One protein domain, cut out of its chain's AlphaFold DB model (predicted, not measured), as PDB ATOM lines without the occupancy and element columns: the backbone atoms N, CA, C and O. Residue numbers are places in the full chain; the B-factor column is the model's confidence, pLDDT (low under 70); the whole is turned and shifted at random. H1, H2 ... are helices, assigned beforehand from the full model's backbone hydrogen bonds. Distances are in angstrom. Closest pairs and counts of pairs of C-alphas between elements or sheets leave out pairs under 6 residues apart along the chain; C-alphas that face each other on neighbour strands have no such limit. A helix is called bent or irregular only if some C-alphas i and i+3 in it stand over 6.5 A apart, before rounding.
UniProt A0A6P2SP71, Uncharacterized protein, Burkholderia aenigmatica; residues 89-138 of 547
ATOM      1  N   PRO A  89     138.191 209.912 161.706       88.81
ATOM      2  CA  PRO A  89     139.500 210.517 161.986       88.81
ATOM      3  C   PRO A  89     140.217 209.911 163.199       88.81
ATOM      4  O   PRO A  89     141.446 209.822 163.236       88.81
ATOM      5  N   GLU A  90     139.457 209.479 164.206       90.38
ATOM      6  CA  GLU A  90     139.998 208.787 165.375       90.38
ATOM      7  C   GLU A  90     140.378 207.342 165.033       90.38
ATOM      8  O   GLU A  90     141.405 206.857 165.499       90.38
ATOM      9  N   LEU A  91     139.601 206.672 164.173       89.50
ATOM     10  CA  LEU A  91     139.917 205.333 163.665       89.50
ATOM     11  C   LEU A  91     141.170 205.328 162.782       89.50
ATOM     12  O   LEU A  91     142.000 204.431 162.917       89.50
ATOM     13  N   ALA A  92     141.339 206.338 161.929       86.62
ATOM     14  CA  ALA A  92     142.546 206.516 161.128       86.62
ATOM     15  C   ALA A  92     143.773 206.721 162.027       86.62
ATOM     16  O   ALA A  92     144.792 206.056 161.849       86.62
ATOM     17  N   LEU A  93     143.658 207.563 163.061       89.56
ATOM     18  CA  LEU A  93     144.722 207.718 164.051       89.56
ATOM     19  C   LEU A  93     144.997 206.402 164.786       89.56
ATOM     20  O   LEU A  93     146.152 206.001 164.890       89.56
ATOM     21  N   LEU A  94     143.965 205.691 165.247       88.69
ATOM     22  CA  LEU A  94     144.126 204.379 165.872       88.69
ATOM     23  C   LEU A  94     144.914 203.422 164.962       88.69
ATOM     24  O   LEU A  94     145.854 202.796 165.441       88.69
ATOM     25  N   ALA A  95     144.604 203.372 163.663       83.00
ATOM     26  CA  ALA A  95     145.335 202.566 162.685       83.00
ATOM     27  C   ALA A  95     146.819 202.924 162.580       83.00
ATOM     28  O   ALA A  95     147.654 202.028 162.531       83.00
ATOM     29  N   THR A  96     147.171 204.211 162.632       83.19
ATOM     30  CA  THR A  96     148.586 204.625 162.623       83.19
ATOM     31  C   THR A  96     149.335 204.286 163.915       83.19
ATOM     32  O   THR A  96     150.545 204.079 163.887       83.19
ATOM     33  N   LEU A  97     148.634 204.226 165.054       83.94
ATOM     34  CA  LEU A  97     149.249 203.974 166.359       83.94
ATOM     35  C   LEU A  97     149.408 202.476 166.662       83.94
ATOM     36  O   LEU A  97     150.291 202.090 167.436       83.94
ATOM     37  N   VAL A  98     148.555 201.630 166.078       78.56
ATOM     38  CA  VAL A  98     148.660 200.171 166.192       78.56
ATOM     39  C   VAL A  98     149.967 199.707 165.543       78.56
ATOM     40  O   VAL A  98     150.289 200.067 164.418       78.56
ATOM     41  N   GLY A  99     150.761 198.941 166.294       67.38
ATOM     42  CA  GLY A  99     152.093 198.491 165.875       67.38
ATOM     43  C   GLY A  99     153.236 199.442 166.254       67.38
ATOM     44  O   GLY A  99     154.382 199.004 166.295       67.38
ATOM     45  N   GLN A 100     152.945 200.699 166.613       72.00
ATOM     46  CA  GLN A 100     153.940 201.670 167.097       72.00
ATOM     47  C   GLN A 100     153.917 201.830 168.621       72.00
ATOM     48  O   GLN A 100     154.964 201.968 169.254       72.00
ATOM     49  N   LEU A 101     152.723 201.796 169.219       78.25
ATOM     50  CA  LEU A 101     152.506 201.998 170.651       78.25
ATOM     51  C   LEU A 101     151.827 200.787 171.299       78.25
ATOM     52  O   LEU A 101     151.118 200.011 170.656       78.25
ATOM     53  N   SER A 102     151.999 200.638 172.614       76.75
ATOM     54  CA  SER A 102     151.229 199.662 173.387       76.75
ATOM     55  C   SER A 102     149.778 200.120 173.598       76.75
ATOM     56  O   SER A 102     149.493 201.313 173.649       76.75
ATOM     57  N   VAL A 103     148.836 199.189 173.804       81.69
ATOM     58  CA  VAL A 103     147.408 199.514 174.036       81.69
ATOM     59  C   VAL A 103     147.182 200.557 175.152       81.69
ATOM     60  O   VAL A 103     146.377 201.466 174.953       81.69
ATOM     61  N   PRO A 104     147.890 200.519 176.305       85.38
ATOM     62  CA  PRO A 104     147.815 201.587 177.308       85.38
ATOM     63  C   PRO A 104     148.291 202.962 176.820       85.38
ATOM     64  O   PRO A 104     147.766 203.983 177.256       85.38
ATOM     65  N   GLU A 105     149.301 203.010 175.955       83.31
ATOM     66  CA  GLU A 105     149.801 204.253 175.358       83.31
ATOM     67  C   GLU A 105     148.825 204.797 174.322       83.31
ATOM     68  O   GLU A 105     148.485 205.973 174.392       83.31
ATOM     69  N   ILE A 106     148.285 203.934 173.458       87.38
ATOM     70  CA  ILE A 106     147.225 204.292 172.507       87.38
ATOM     71  C   ILE A 106     146.025 204.888 173.254       87.38
ATOM     72  O   ILE A 106     145.549 205.965 172.902       87.38
ATOM     73  N   ALA A 107     145.576 204.237 174.332       91.19
ATOM     74  CA  ALA A 107     144.486 204.726 175.175       91.19
ATOM     75  C   ALA A 107     144.752 206.134 175.730       91.19
ATOM     76  O   ALA A 107     143.862 206.985 175.693       91.19
ATOM     77  N   ARG A 108     145.980 206.416 176.190       92.12
ATOM     78  CA  ARG A 108     146.372 207.754 176.664       92.12
ATOM     79  C   ARG A 108     146.363 208.789 175.538       92.12
ATOM     80  O   ARG A 108     145.789 209.859 175.726       92.12
ATOM     81  N   THR A 109     146.938 208.468 174.380       91.81
ATOM     82  CA  THR A 109     146.995 209.371 173.218       91.81
ATOM     83  C   THR A 109     145.599 209.725 172.708       91.81
ATOM     84  O   THR A 109     145.286 210.902 172.526       91.81
ATOM     85  N   LEU A 110     144.725 208.726 172.545       94.12
ATOM     86  CA  LEU A 110     143.348 208.946 172.098       94.12
ATOM     87  C   LEU A 110     142.516 209.694 173.149       94.12
ATOM     88  O   LEU A 110     141.751 210.582 172.792       94.12
ATOM     89  N   THR A 111     142.718 209.415 174.442       94.12
ATOM     90  CA  THR A 111     142.067 210.164 175.533       94.12
ATOM     91  C   THR A 111     142.453 211.644 175.514       94.12
ATOM     92  O   THR A 111     141.582 212.504 175.601       94.12
ATOM     93  N   ALA A 112     143.742 211.963 175.361       93.00
ATOM     94  CA  ALA A 112     144.205 213.350 175.301       93.00
ATOM     95  C   ALA A 112     143.608 214.101 174.099       93.00
ATOM     96  O   ALA A 112     143.164 215.242 174.237       93.00
ATOM     97  N   ARG A 113     143.547 213.444 172.934       92.00
ATOM     98  CA  ARG A 113     142.889 213.989 171.741       92.00
ATOM     99  C   ARG A 113     141.396 214.221 171.976       92.00
ATOM    100  O   ARG A 113     140.903 215.295 171.648       92.00
ATOM    101  N   LEU A 114     140.696 213.240 172.543       92.44
ATOM    102  CA  LEU A 114     139.257 213.310 172.783       92.44
ATOM    103  C   LEU A 114     138.907 214.477 173.714       92.44
ATOM    104  O   LEU A 114     138.080 215.300 173.345       92.44
ATOM    105  N   ARG A 115     139.618 214.625 174.840       94.00
ATOM    106  CA  ARG A 115     139.451 215.753 175.778       94.00
ATOM    107  C   ARG A 115     139.683 217.109 175.116       94.00
ATOM    108  O   ARG A 115     138.959 218.060 175.384       94.00
ATOM    109  N   LYS A 116     140.679 217.203 174.227       91.25
ATOM    110  CA  LYS A 116     140.951 218.431 173.467       91.25
ATOM    111  C   LYS A 116     139.820 218.770 172.489       91.25
ATOM    112  O   LYS A 116     139.549 219.947 172.282       91.25
ATOM    113  N   LEU A 117     139.193 217.764 171.878       89.00
ATOM    114  CA  LEU A 117     138.107 217.948 170.912       89.00
ATOM    115  C   LEU A 117     136.761 218.255 171.579       89.00
ATOM    116  O   LEU A 117     136.006 219.070 171.060       89.00
ATOM    117  N   THR A 118     136.452 217.609 172.704       88.88
ATOM    118  CA  THR A 118     135.150 217.734 173.378       88.88
ATOM    119  C   THR A 118     135.131 218.826 174.446       88.88
ATOM    120  O   THR A 118     134.060 219.312 174.792       88.88
ATOM    121  N   GLY A 119     136.294 219.204 174.991       88.25
ATOM    122  CA  GLY A 119     136.399 220.086 176.156       88.25
ATOM    123  C   GLY A 119     135.987 219.426 177.481       88.25
ATOM    124  O   GLY A 119     136.040 220.076 178.520       88.25
ATOM    125  N   ASP A 120     135.602 218.148 177.459       90.12
ATOM    126  CA  ASP A 120     135.177 217.385 178.633       90.12
ATOM    127  C   ASP A 120     136.393 216.736 179.327       90.12
ATOM    128  O   ASP A 120     137.054 215.890 178.712       90.12
ATOM    129  N   PRO A 121     136.709 217.088 180.591       88.56
ATOM    130  CA  PRO A 121     137.829 216.497 181.326       88.56
ATOM    131  C   PRO A 121     137.629 215.007 181.650       88.56
ATOM    132  O   PRO A 121     138.614 214.269 181.756       88.56
ATOM    133  N   GLU A 122     136.383 214.541 181.747       88.81
ATOM    134  CA  GLU A 122     136.047 213.152 182.072       88.81
ATOM    135  C   GLU A 122     136.059 212.240 180.835       88.81
ATOM    136  O   GLU A 122     136.052 211.011 180.956       88.81
ATOM    137  N   ALA A 123     136.175 212.809 179.630       90.50
ATOM    138  CA  ALA A 123     136.267 212.033 178.403       90.50
ATOM    139  C   ALA A 123     137.486 211.098 178.423       90.50
ATOM    140  O   ALA A 123     138.620 211.527 178.662       90.50
ATOM    141  N   ALA A 124     137.264 209.805 178.157       91.44
ATOM    142  CA  ALA A 124     138.309 208.790 178.212       91.44
ATOM    143  C   ALA A 124     138.116 207.657 177.196       91.44
ATOM    144  O   ALA A 124     137.016 207.151 176.972       91.44
ATOM    145  N   ARG A 125     139.237 207.188 176.642       92.75
ATOM    146  CA  ARG A 125     139.345 205.914 175.927       92.75
ATOM    147  C   ARG A 125     140.010 204.895 176.840       92.75
ATOM    148  O   ARG A 125     141.215 204.943 177.072       92.75
ATOM    149  N   SER A 126     139.223 203.964 177.378       90.62
ATOM    150  CA  SER A 126     139.756 202.886 178.217       90.62
ATOM    151  C   SER A 126     140.551 201.872 177.387       90.62
ATOM    152  O   SER A 126     140.308 201.698 176.192       90.62
ATOM    153  N   LYS A 127     141.468 201.140 178.034       88.44
ATOM    154  CA  LYS A 127     142.242 200.059 177.391       88.44
ATOM    155  C   LYS A 127     141.332 199.044 176.691       88.44
ATOM    156  O   LYS A 127     141.619 198.641 175.568       88.44
ATOM    157  N   ASN A 128     140.221 198.683 177.335       88.06
ATOM    158  CA  ASN A 128     139.250 197.735 176.789       88.06
ATOM    159  C   ASN A 128     138.518 198.319 175.575       88.06
ATOM    160  O   ASN A 128     138.373 197.628 174.576       88.06
ATOM    161  N   SER A 129     138.120 199.597 175.619       89.25
ATOM    162  CA  SER A 129     137.475 200.272 174.483       89.25
ATOM    163  C   SER A 129     138.389 200.303 173.254       89.25
ATOM    164  O   SER A 129     137.958 199.970 172.151       89.25
ATOM    165  N   VAL A 130     139.675 200.612 173.459       88.56
ATOM    166  CA  VAL A 130     140.699 200.584 172.406       88.56
ATOM    167  C   VAL A 130     140.897 199.168 171.865       88.56
ATOM    168  O   VAL A 130     140.864 198.978 170.655       88.56
ATOM    169  N   GLN A 131     141.050 198.163 172.732       84.12
ATOM    170  CA  GLN A 131     141.259 196.778 172.298       84.12
ATOM    171  C   GLN A 131     140.064 196.224 171.514       84.12
ATOM    172  O   GLN A 131     140.252 195.617 170.461       84.12
ATOM    173  N   CYS A 132     138.838 196.456 171.991       85.50
ATOM    174  CA  CYS A 132     137.630 196.077 171.265       85.50
ATOM    175  C   CYS A 132     137.588 196.754 169.894       85.50
ATOM    176  O   CYS A 132     137.250 196.108 168.905       85.50
ATOM    177  N   ARG A 133     137.978 198.034 169.808       87.56
ATOM    178  CA  ARG A 133     137.975 198.751 168.533       87.56
ATOM    179  C   ARG A 133     139.047 198.252 167.565       87.56
ATOM    180  O   ARG A 133     138.727 198.100 166.393       87.56
ATOM    181  N   ILE A 134     140.253 197.942 168.049       83.88
ATOM    182  CA  ILE A 134     141.332 197.299 167.271       83.88
ATOM    183  C   ILE A 134     140.837 195.991 166.638       83.88
ATOM    184  O   ILE A 134     141.049 195.762 165.452       83.88
ATOM    185  N   ASN A 135     140.107 195.177 167.405       79.38
ATOM    186  CA  ASN A 135     139.548 193.925 166.899       79.38
ATOM    187  C   ASN A 135     138.456 194.164 165.837       79.38
ATOM    188  O   ASN A 135     138.421 193.463 164.831       79.38
ATOM    189  N   VAL A 136     137.579 195.158 166.037       81.38
ATOM    190  CA  VAL A 136     136.482 195.491 165.100       81.38
ATOM    191  C   VAL A 136     137.002 195.973 163.743       81.38
ATOM    192  O   VAL A 136     136.413 195.647 162.719       81.38
ATOM    193  N   ILE A 137     138.104 196.724 163.718       76.50
ATOM    194  CA  ILE A 137     138.736 197.202 162.473       76.50
ATOM    195  C   ILE A 137     139.675 196.165 161.835       76.50
ATOM    196  O   ILE A 137     140.386 196.486 160.890       76.50
ATOM    197  N   GLY A 138     139.679 194.925 162.339       64.31
ATOM    198  CA  GLY A 138     140.419 193.806 161.754       64.31
ATOM    199  C   GLY A 138     141.938 193.872 161.932       64.31
ATOM    200  O   GLY A 138     142.649 193.101 161.295       64.31
TER     201      GLY A 138
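This is residues 89 to 138 of the 547 residues of an uncharacterized protein of Burkholderia aenigmatica (UniProt A0A6P2SP71). A long helix, H2, has the shorter H1 folded back beside its first part as a helical hairpin, and the short helix H3 stands crosswise to both near the beginning of H2. The last part of H2 reaches beyond these contacts, and the link from H2 to H3 folds back from its far end towards its beginning. The printed part has 50 residues with three named helices, H1, H2 and H3 in that order along the chain, and no named strand; its class is all helix. The whole is compact, with a radius of gyration of the C-alphas of 10.3 A, yet elongated in outline, spanning 30 by 19 by 18 A.

H2, residues 103 to 118, is the longest helix. H1, residues 89 to 97, touches H2, which meets it with residues 106 to 110 alone; the closest C-alphas of the two are those of Leu 97 and Ile 106, 6.5 A apart. The lines of H1 and H2 stand at a shallow tilt of 26 degrees, opposite ways, and the two form a helical hairpin. H3, residues 127 to 136, touches H2, and of H2 residues 103 to 107 alone touch it; the closest C-alphas of the two are those of Ala 107 and Lys 127, 5.6 A apart. The lines of H2 and H3 are about perpendicular, at 85 degrees. H1 and H3 are close but not clearly touching, and their closest C-alphas, those of Leu 94 and Ile 134, are 7.7 A apart. Their lines are also about perpendicular, at 84 degrees. In H1, H2 and H3 every backbone pair of O i and N i+4 is within hydrogen-bond range.

H2 runs from C-alpha 103 at (147.408, 199.514, 174.036) to C-alpha 118 at (135.150, 217.734, 173.378), 22.0 A from first to last C-alpha. H1, residues 89 to 97, begins at C-alpha 89 at (139.500, 210.517, 161.986) and is 12.5 A long. H3, residues 127 to 136, is 14.3 A long and ends at C-alpha 136 at (136.482, 195.491, 165.100). None of the three helices is bent or irregular.

The two C-alphas farthest apart are those of Gly 119 and Gly 138, at 30.2 A, while the first and last printed C-alphas, those of Pro 89 and Gly 138, are 16.7 A apart. The printed part has no cut. The link from H1 to H2, with 5 residues between them, is tight; the link from H2 to H3, with 8, is short, and no link is long. The mean pLDDT of the printed part is 86.3, and residues 99 and 138 are under 70.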